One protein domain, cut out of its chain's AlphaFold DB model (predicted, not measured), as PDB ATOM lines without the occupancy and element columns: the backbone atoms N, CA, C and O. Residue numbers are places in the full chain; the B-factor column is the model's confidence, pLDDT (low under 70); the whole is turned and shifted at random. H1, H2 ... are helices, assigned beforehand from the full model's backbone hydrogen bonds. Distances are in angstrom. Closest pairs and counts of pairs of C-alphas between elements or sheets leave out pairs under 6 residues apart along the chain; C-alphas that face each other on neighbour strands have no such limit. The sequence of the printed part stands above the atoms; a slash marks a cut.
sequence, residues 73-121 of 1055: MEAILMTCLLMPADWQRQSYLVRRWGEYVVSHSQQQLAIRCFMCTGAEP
ATOM      1  N   MET A  73     239.317 286.771 306.156       91.69
ATOM      2  CA  MET A  73     240.010 287.455 307.257       91.69
ATOM      3  C   MET A  73     239.188 288.651 307.752       91.69
ATOM      4  O   MET A  73     239.010 288.830 308.954       91.69
ATOM      5  N   GLU A  74     238.623 289.407 306.821       92.81
ATOM      6  CA  GLU A  74     237.739 290.543 307.035       92.81
ATOM      7  C   GLU A  74     236.414 290.098 307.663       92.81
ATOM      8  O   GLU A  74     236.005 290.658 308.680       92.81
ATOM      9  N   ALA A  75     235.792 289.033 307.142       93.38
ATOM     10  CA  ALA A  75     234.582 288.438 307.717       93.38
ATOM     11  C   ALA A  75     234.784 287.971 309.173       93.38
ATOM     12  O   ALA A  75     233.920 288.182 310.030       93.38
ATOM     13  N   ILE A  76     235.929 287.346 309.470       92.88
ATOM     14  CA  ILE A  76     236.292 286.870 310.810       92.88
ATOM     15  C   ILE A  76     236.537 288.061 311.742       92.88
ATOM     16  O   ILE A  76     235.925 288.123 312.805       92.88
ATOM     17  N   LEU A  77     237.370 289.032 311.343       92.56
ATOM     18  CA  LEU A  77     237.653 290.233 312.138       92.56
ATOM     19  C   LEU A  77     236.377 291.035 312.428       92.56
ATOM     20  O   LEU A  77     236.137 291.401 313.577       92.56
ATOM     21  N   MET A  78     235.521 291.239 311.424       91.62
ATOM     22  CA  MET A  78     234.229 291.903 311.590       91.62
ATOM     23  C   MET A  78     233.307 291.120 312.538       91.62
ATOM     24  O   MET A  78     232.694 291.723 313.416       91.62
ATOM     25  N   THR A  79     233.261 289.784 312.455       92.25
ATOM     26  CA  THR A  79     232.484 288.968 313.411       92.25
ATOM     27  C   THR A  79     233.032 289.078 314.835       92.25
ATOM     28  O   THR A  79     232.252 289.195 315.773       92.25
ATOM     29  N   CYS A  80     234.354 289.088 315.021       90.75
ATOM     30  CA  CYS A  80     234.971 289.245 316.340       90.75
ATOM     31  C   CYS A  80     234.729 290.634 316.956       90.75
ATOM     32  O   CYS A  80     234.657 290.742 318.178       90.75
ATOM     33  N   LEU A  81     234.596 291.683 316.136       91.31
ATOM     34  CA  LEU A  81     234.313 293.049 316.590       91.31
ATOM     35  C   LEU A  81     232.821 293.287 316.871       91.31
ATOM     36  O   LEU A  81     232.487 293.883 317.890       91.31
ATOM     37  N   LEU A  82     231.929 292.827 315.987       89.69
ATOM     38  CA  LEU A  82     230.482 293.060 316.098       89.69
ATOM     39  C   LEU A  82     229.778 292.038 317.000       89.69
ATOM     40  O   LEU A  82     228.801 292.366 317.668       89.69
ATOM     41  N   MET A  83     230.258 290.792 317.017       87.50
ATOM     42  CA  MET A  83     229.632 289.661 317.713       87.50
ATOM     43  C   MET A  83     230.678 288.857 318.516       87.50
ATOM     44  O   MET A  83     230.858 287.657 318.279       87.50
ATOM     45  N   PRO A  84     231.390 289.479 319.483       86.12
ATOM     46  CA  PRO A  84     232.471 288.832 320.234       86.12
ATOM     47  C   PRO A  84     232.016 287.596 321.029       86.12
ATOM     48  O   PRO A  84     232.812 286.684 321.240       86.12
ATOM     49  N   ALA A  85     230.741 287.534 321.432       83.31
ATOM     50  CA  ALA A  85     230.162 286.392 322.141       83.31
ATOM     51  C   ALA A  85     229.910 285.161 321.244       83.31
ATOM     52  O   ALA A  85     229.896 284.031 321.740       83.31
ATOM     53  N   ASP A  86     229.746 285.349 319.930       86.38
ATOM     54  CA  ASP A  86     229.262 284.310 319.015       86.38
ATOM     55  C   ASP A  86     230.401 283.438 318.475       86.38
ATOM     56  O   ASP A  86     230.644 283.328 317.269       86.38
ATOM     57  N   TRP A  87     231.075 282.740 319.392       87.31
ATOM     58  CA  TRP A  87     232.128 281.771 319.079       87.31
ATOM     59  C   TRP A  87     231.703 280.732 318.027       87.31
ATOM     60  O   TRP A  87     232.516 280.296 317.214       87.31
ATOM     61  N   GLN A  88     230.421 280.349 317.988       89.56
ATOM     62  CA  GLN A  88     229.888 279.443 316.961       89.56
ATOM     63  C   GLN A  88     229.982 280.046 315.548       89.56
ATOM     64  O   GLN A  88     230.400 279.358 314.618       89.56
ATOM     65  N   ARG A  89     229.658 281.337 315.391       88.81
ATOM     66  CA  ARG A  89     229.719 282.061 314.112       88.81
ATOM     67  C   ARG A  89     231.175 282.306 313.704       88.81
ATOM     68  O   ARG A  89     231.553 282.003 312.577       88.81
ATOM     69  N   GLN A  90     232.010 282.745 314.649       90.00
ATOM     70  CA  GLN A  90     233.455 282.935 314.452       90.00
ATOM     71  C   GLN A  90     234.143 281.626 314.018       90.00
ATOM     72  O   GLN A  90     234.821 281.586 312.992       90.00
ATOM     73  N   SER A  91     233.928 280.528 314.750       89.56
ATOM     74  CA  SER A  91     234.565 279.239 314.448       89.56
ATOM     75  C   SER A  91     234.036 278.579 313.170       89.56
ATOM     76  O   SER A  91     234.817 277.941 312.464       89.56
ATOM     77  N   TYR A  92     232.765 278.779 312.802       91.00
ATOM     78  CA  TYR A  92     232.252 278.386 311.484       91.00
ATOM     79  C   TYR A  92     232.964 279.131 310.343       91.00
ATOM     80  O   TYR A  92     233.424 278.495 309.396       91.00
ATOM     81  N   LEU A  93     233.127 280.454 310.449       92.62
ATOM     82  CA  LEU A  93     233.813 281.257 309.428       92.62
ATOM     83  C   LEU A  93     235.287 280.868 309.273       92.62
ATOM     84  O   LEU A  93     235.771 280.732 308.151       92.62
ATOM     85  N   VAL A  94     235.991 280.611 310.379       92.62
ATOM     86  CA  VAL A  94     237.380 280.133 310.332       92.62
ATOM     87  C   VAL A  94     237.469 278.706 309.752       92.62
ATOM     88  O   VAL A  94     238.422 278.417 309.031       92.62
ATOM     89  N   ARG A  95     236.477 277.822 309.962       90.62
ATOM     90  CA  ARG A  95     236.420 276.505 309.282       90.62
ATOM     91  C   ARG A  95     236.191 276.643 307.780       90.62
ATOM     92  O   ARG A  95     236.927 276.028 307.016       90.62
ATOM     93  N   ARG A  96     235.252 277.498 307.354       91.25
ATOM     94  CA  ARG A  96     235.028 277.816 305.931       91.25
ATOM     95  C   ARG A  96     236.273 278.399 305.267       91.25
ATOM     96  O   ARG A  96     236.595 278.026 304.143       91.25
ATOM     97  N   TRP A  97     237.016 279.243 305.984       92.81
ATOM     98  CA  TRP A  97     238.320 279.711 305.527       92.81
ATOM     99  C   TRP A  97     239.313 278.553 305.382       92.81
ATOM    100  O   TRP A  97     239.968 278.450 304.352       92.81
ATOM    101  N   GLY A  98     239.374 277.637 306.354       91.81
ATOM    102  CA  GLY A  98     240.178 276.413 306.274       91.81
ATOM    103  C   GLY A  98     239.859 275.562 305.040       91.81
ATOM    104  O   GLY A  98     240.767 275.246 304.277       91.81
ATOM    105  N   GLU A  99     238.580 275.256 304.797       90.06
ATOM    106  CA  GLU A  99     238.091 274.537 303.604       90.06
ATOM    107  C   GLU A  99     238.538 275.218 302.296       90.06
ATOM    108  O   GLU A  99     239.118 274.579 301.415       90.06
ATOM    109  N   TYR A 100     238.323 276.532 302.188       91.00
ATOM    110  CA  TYR A 100     238.726 277.335 301.030       91.00
ATOM    111  C   TYR A 100     240.250 277.349 300.828       91.00
ATOM    112  O   TYR A 100     240.755 277.255 299.711       91.00
ATOM    113  N   VAL A 101     241.015 277.424 301.912       91.88
ATOM    114  CA  VAL A 101     242.480 277.466 301.886       91.88
ATOM    115  C   VAL A 101     243.086 276.091 301.552       91.88
ATOM    116  O   VAL A 101     244.139 276.037 300.910       91.88
ATOM    117  N   VAL A 102     242.406 274.982 301.887       89.69
ATOM    118  CA  VAL A 102     242.754 273.632 301.402       89.69
ATOM    119  C   VAL A 102     242.610 273.543 299.882       89.69
ATOM    120  O   VAL A 102     243.551 273.097 299.223       89.69
ATOM    121  N   SER A 103     241.492 274.004 299.304       88.69
ATOM    122  CA  SER A 103     241.291 273.936 297.844       88.69
ATOM    123  C   SER A 103     242.285 274.805 297.061       88.69
ATOM    124  O   SER A 103     242.671 274.449 295.950       88.69
ATOM    125  N   HIS A 104     242.799 275.874 297.678       88.62
ATOM    126  CA  HIS A 104     243.868 276.720 297.131       88.62
ATOM    127  C   HIS A 104     245.290 276.214 297.459       88.62
ATOM    128  O   HIS A 104     246.266 276.944 297.278       88.62
ATOM    129  N   SER A 105     245.442 274.963 297.918       87.69
ATOM    130  CA  SER A 105     246.710 274.273 298.245       87.69
ATOM    131  C   SER A 105     247.553 274.882 299.382       87.69
ATOM    132  O   SER A 105     248.668 274.430 299.654       87.69
ATOM    133  N   GLN A 106     247.029 275.869 300.110       88.81
ATOM    134  CA  GLN A 106     247.750 276.620 301.145       88.81
ATOM    135  C   GLN A 106     247.747 275.892 302.506       88.81
ATOM    136  O   GLN A 106     247.342 276.434 303.535       88.81
ATOM    137  N   GLN A 107     248.242 274.650 302.526       84.94
ATOM    138  CA  GLN A 107     248.183 273.726 303.672       84.94
ATOM    139  C   GLN A 107     248.595 274.356 305.020       84.94
ATOM    140  O   GLN A 107     247.934 274.133 306.029       84.94
ATOM    141  N   GLN A 108     249.651 275.179 305.052       87.69
ATOM    142  CA  GLN A 108     250.123 275.827 306.288       87.69
ATOM    143  C   GLN A 108     249.107 276.803 306.900       87.69
ATOM    144  O   GLN A 108     249.063 276.947 308.122       87.69
ATOM    145  N   LEU A 109     248.314 277.486 306.071       88.81
ATOM    146  CA  LEU A 109     247.268 278.393 306.534       88.81
ATOM    147  C   LEU A 109     246.023 277.593 306.942       88.81
ATOM    148  O   LEU A 109     245.487 277.840 308.017       88.81
ATOM    149  N   ALA A 110     245.652 276.559 306.178       88.62
ATOM    150  CA  ALA A 110     244.531 275.679 306.513       88.62
ATOM    151  C   ALA A 110     244.717 275.002 307.881       88.62
ATOM    152  O   ALA A 110     243.805 275.008 308.704       88.62
ATOM    153  N   ILE A 111     245.925 274.498 308.171       85.31
ATOM    154  CA  ILE A 111     246.274 273.928 309.482       85.31
ATOM    155  C   ILE A 111     246.032 274.947 310.606       85.31
ATOM    156  O   ILE A 111     245.441 274.594 311.624       85.31
ATOM    157  N   ARG A 112     246.406 276.223 310.420       89.19
ATOM    158  CA  ARG A 112     246.132 277.285 311.409       89.19
ATOM    159  C   ARG A 112     244.630 277.516 311.589       89.19
ATOM    160  O   ARG A 112     244.179 277.632 312.722       89.19
ATOM    161  N   CYS A 113     243.849 277.530 310.508       89.06
ATOM    162  CA  CYS A 113     242.391 277.663 310.571       89.06
ATOM    163  C   CYS A 113     241.735 276.513 311.362       89.06
ATOM    164  O   CYS A 113     240.909 276.757 312.244       89.06
ATOM    165  N   PHE A 114     242.131 275.262 311.118       86.94
ATOM    166  CA  PHE A 114     241.591 274.117 311.860       86.94
ATOM    167  C   PHE A 114     242.048 274.106 313.330       86.94
ATOM    168  O   PHE A 114     241.211 273.949 314.221       86.94
ATOM    169  N   MET A 115     243.320 274.422 313.612       84.75
ATOM    170  CA  MET A 115     243.820 274.620 314.984       84.75
ATOM    171  C   MET A 115     243.016 275.677 315.756       84.75
ATOM    172  O   MET A 115     242.638 275.444 316.902       84.75
ATOM    173  N   CYS A 116     242.702 276.816 315.131       80.25
ATOM    174  CA  CYS A 116     241.925 277.892 315.752       80.25
ATOM    175  C   CYS A 116     240.449 277.540 316.013       80.25
ATOM    176  O   CYS A 116     239.764 278.316 316.670       80.25
ATOM    177  N   THR A 117     239.929 276.416 315.505       77.81
ATOM    178  CA  THR A 117     238.488 276.091 315.578       77.81
ATOM    179  C   THR A 117     238.167 274.815 316.342       77.81
ATOM    180  O   THR A 117     236.996 274.422 316.395       77.81
ATOM    181  N   GLY A 118     239.178 274.164 316.927       61.56
ATOM    182  CA  GLY A 118     239.015 272.936 317.712       61.56
ATOM    183  C   GLY A 118     238.403 271.768 316.934       61.56
ATOM    184  O   GLY A 118     237.903 270.831 317.547       61.56
ATOM    185  N   ALA A 119     238.388 271.838 315.601       49.97
ATOM    186  CA  ALA A 119     237.979 270.732 314.752       49.97
ATOM    187  C   ALA A 119     239.207 269.862 314.486       49.97
ATOM    188  O   ALA A 119     240.104 270.268 313.744       49.97
ATOM    189  N   GLU A 120     239.247 268.675 315.091       44.50
ATOM    190  CA  GLU A 120     240.181 267.641 314.656       44.50
ATOM    191  C   GLU A 120     239.900 267.334 313.175       44.50
ATOM    192  O   GLU A 120     238.746 267.063 312.823       44.50
ATOM    193  N   PRO A 121     240.901 267.407 312.279       44.69
ATOM    194  CA  PRO A 121     240.699 266.999 310.900       44.69
ATOM    195  C   PRO A 121     240.397 265.498 310.876       44.69
ATOM    196  O   PRO A 121     241.150 264.694 311.421       44.69
TER     197      PRO A 121
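Overview. This is residues 73 to 121 of the 1055 residues of an uncharacterized protein of Penicillium brasilianum (UniProt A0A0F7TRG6). One long helix, H2, makes the spine, and two shorter helices fold back beside it in tight helical hairpins: H1 beside residues 89 to 94 of H2, and H3 farther along, so that the chain goes in a zigzag of three nearly parallel lines. H1 and H3 stay apart, and the turn at residues 81 to 86 sticks out. The printed part has 49 residues with three named helices, in the order H1, H2, H3, and no named strand; its class is all helix. It is compact, with a radius of gyration of the C-alphas of 10.6 A, and spans 31 by 21 by 12 A.

Arrangement. Start with H1, residues 73 to 82, and go through a tight link of 4 residues to H2, residues 87 to 103. They touch, H2 with its residues 89 to 94 alone, and their closest C-alphas, of Ile 76 and Gln 90, are 6.1 A apart. They run opposite ways at a shallow tilt of 2 degrees, a helical hairpin. Go on through a tight link of 3 residues to H3, residues 107 to 115, which touches H2; their closest C-alphas, of Gly 98 and Ala 110, are 4.4 A apart. This second helical hairpin runs opposite ways at a shallow tilt of 19 degrees. H1 and H3 are apart. In H1 and H2 every O i to N i+4 pair is within hydrogen-bond range; in H3, 4 of 5 are.

Along the chain. Find C-alpha 73 at (240.010, 287.455, 307.257); from there H1 runs 14.2 A to C-alpha 82. H2 begins at C-alpha 87, at (232.128, 281.771, 319.079), and runs 24.4 A to C-alpha 103. H3 runs 12.2 A and ends at C-alpha 115, at (243.820, 274.620, 314.984).

Size, cuts and confidence. The two C-alphas farthest apart, of Ala 85 and Ser 105, are 31.5 A from each other. The printed part has no cut. Its mean pLDDT is 85.9; look at residues 118 to 121 for values under 70.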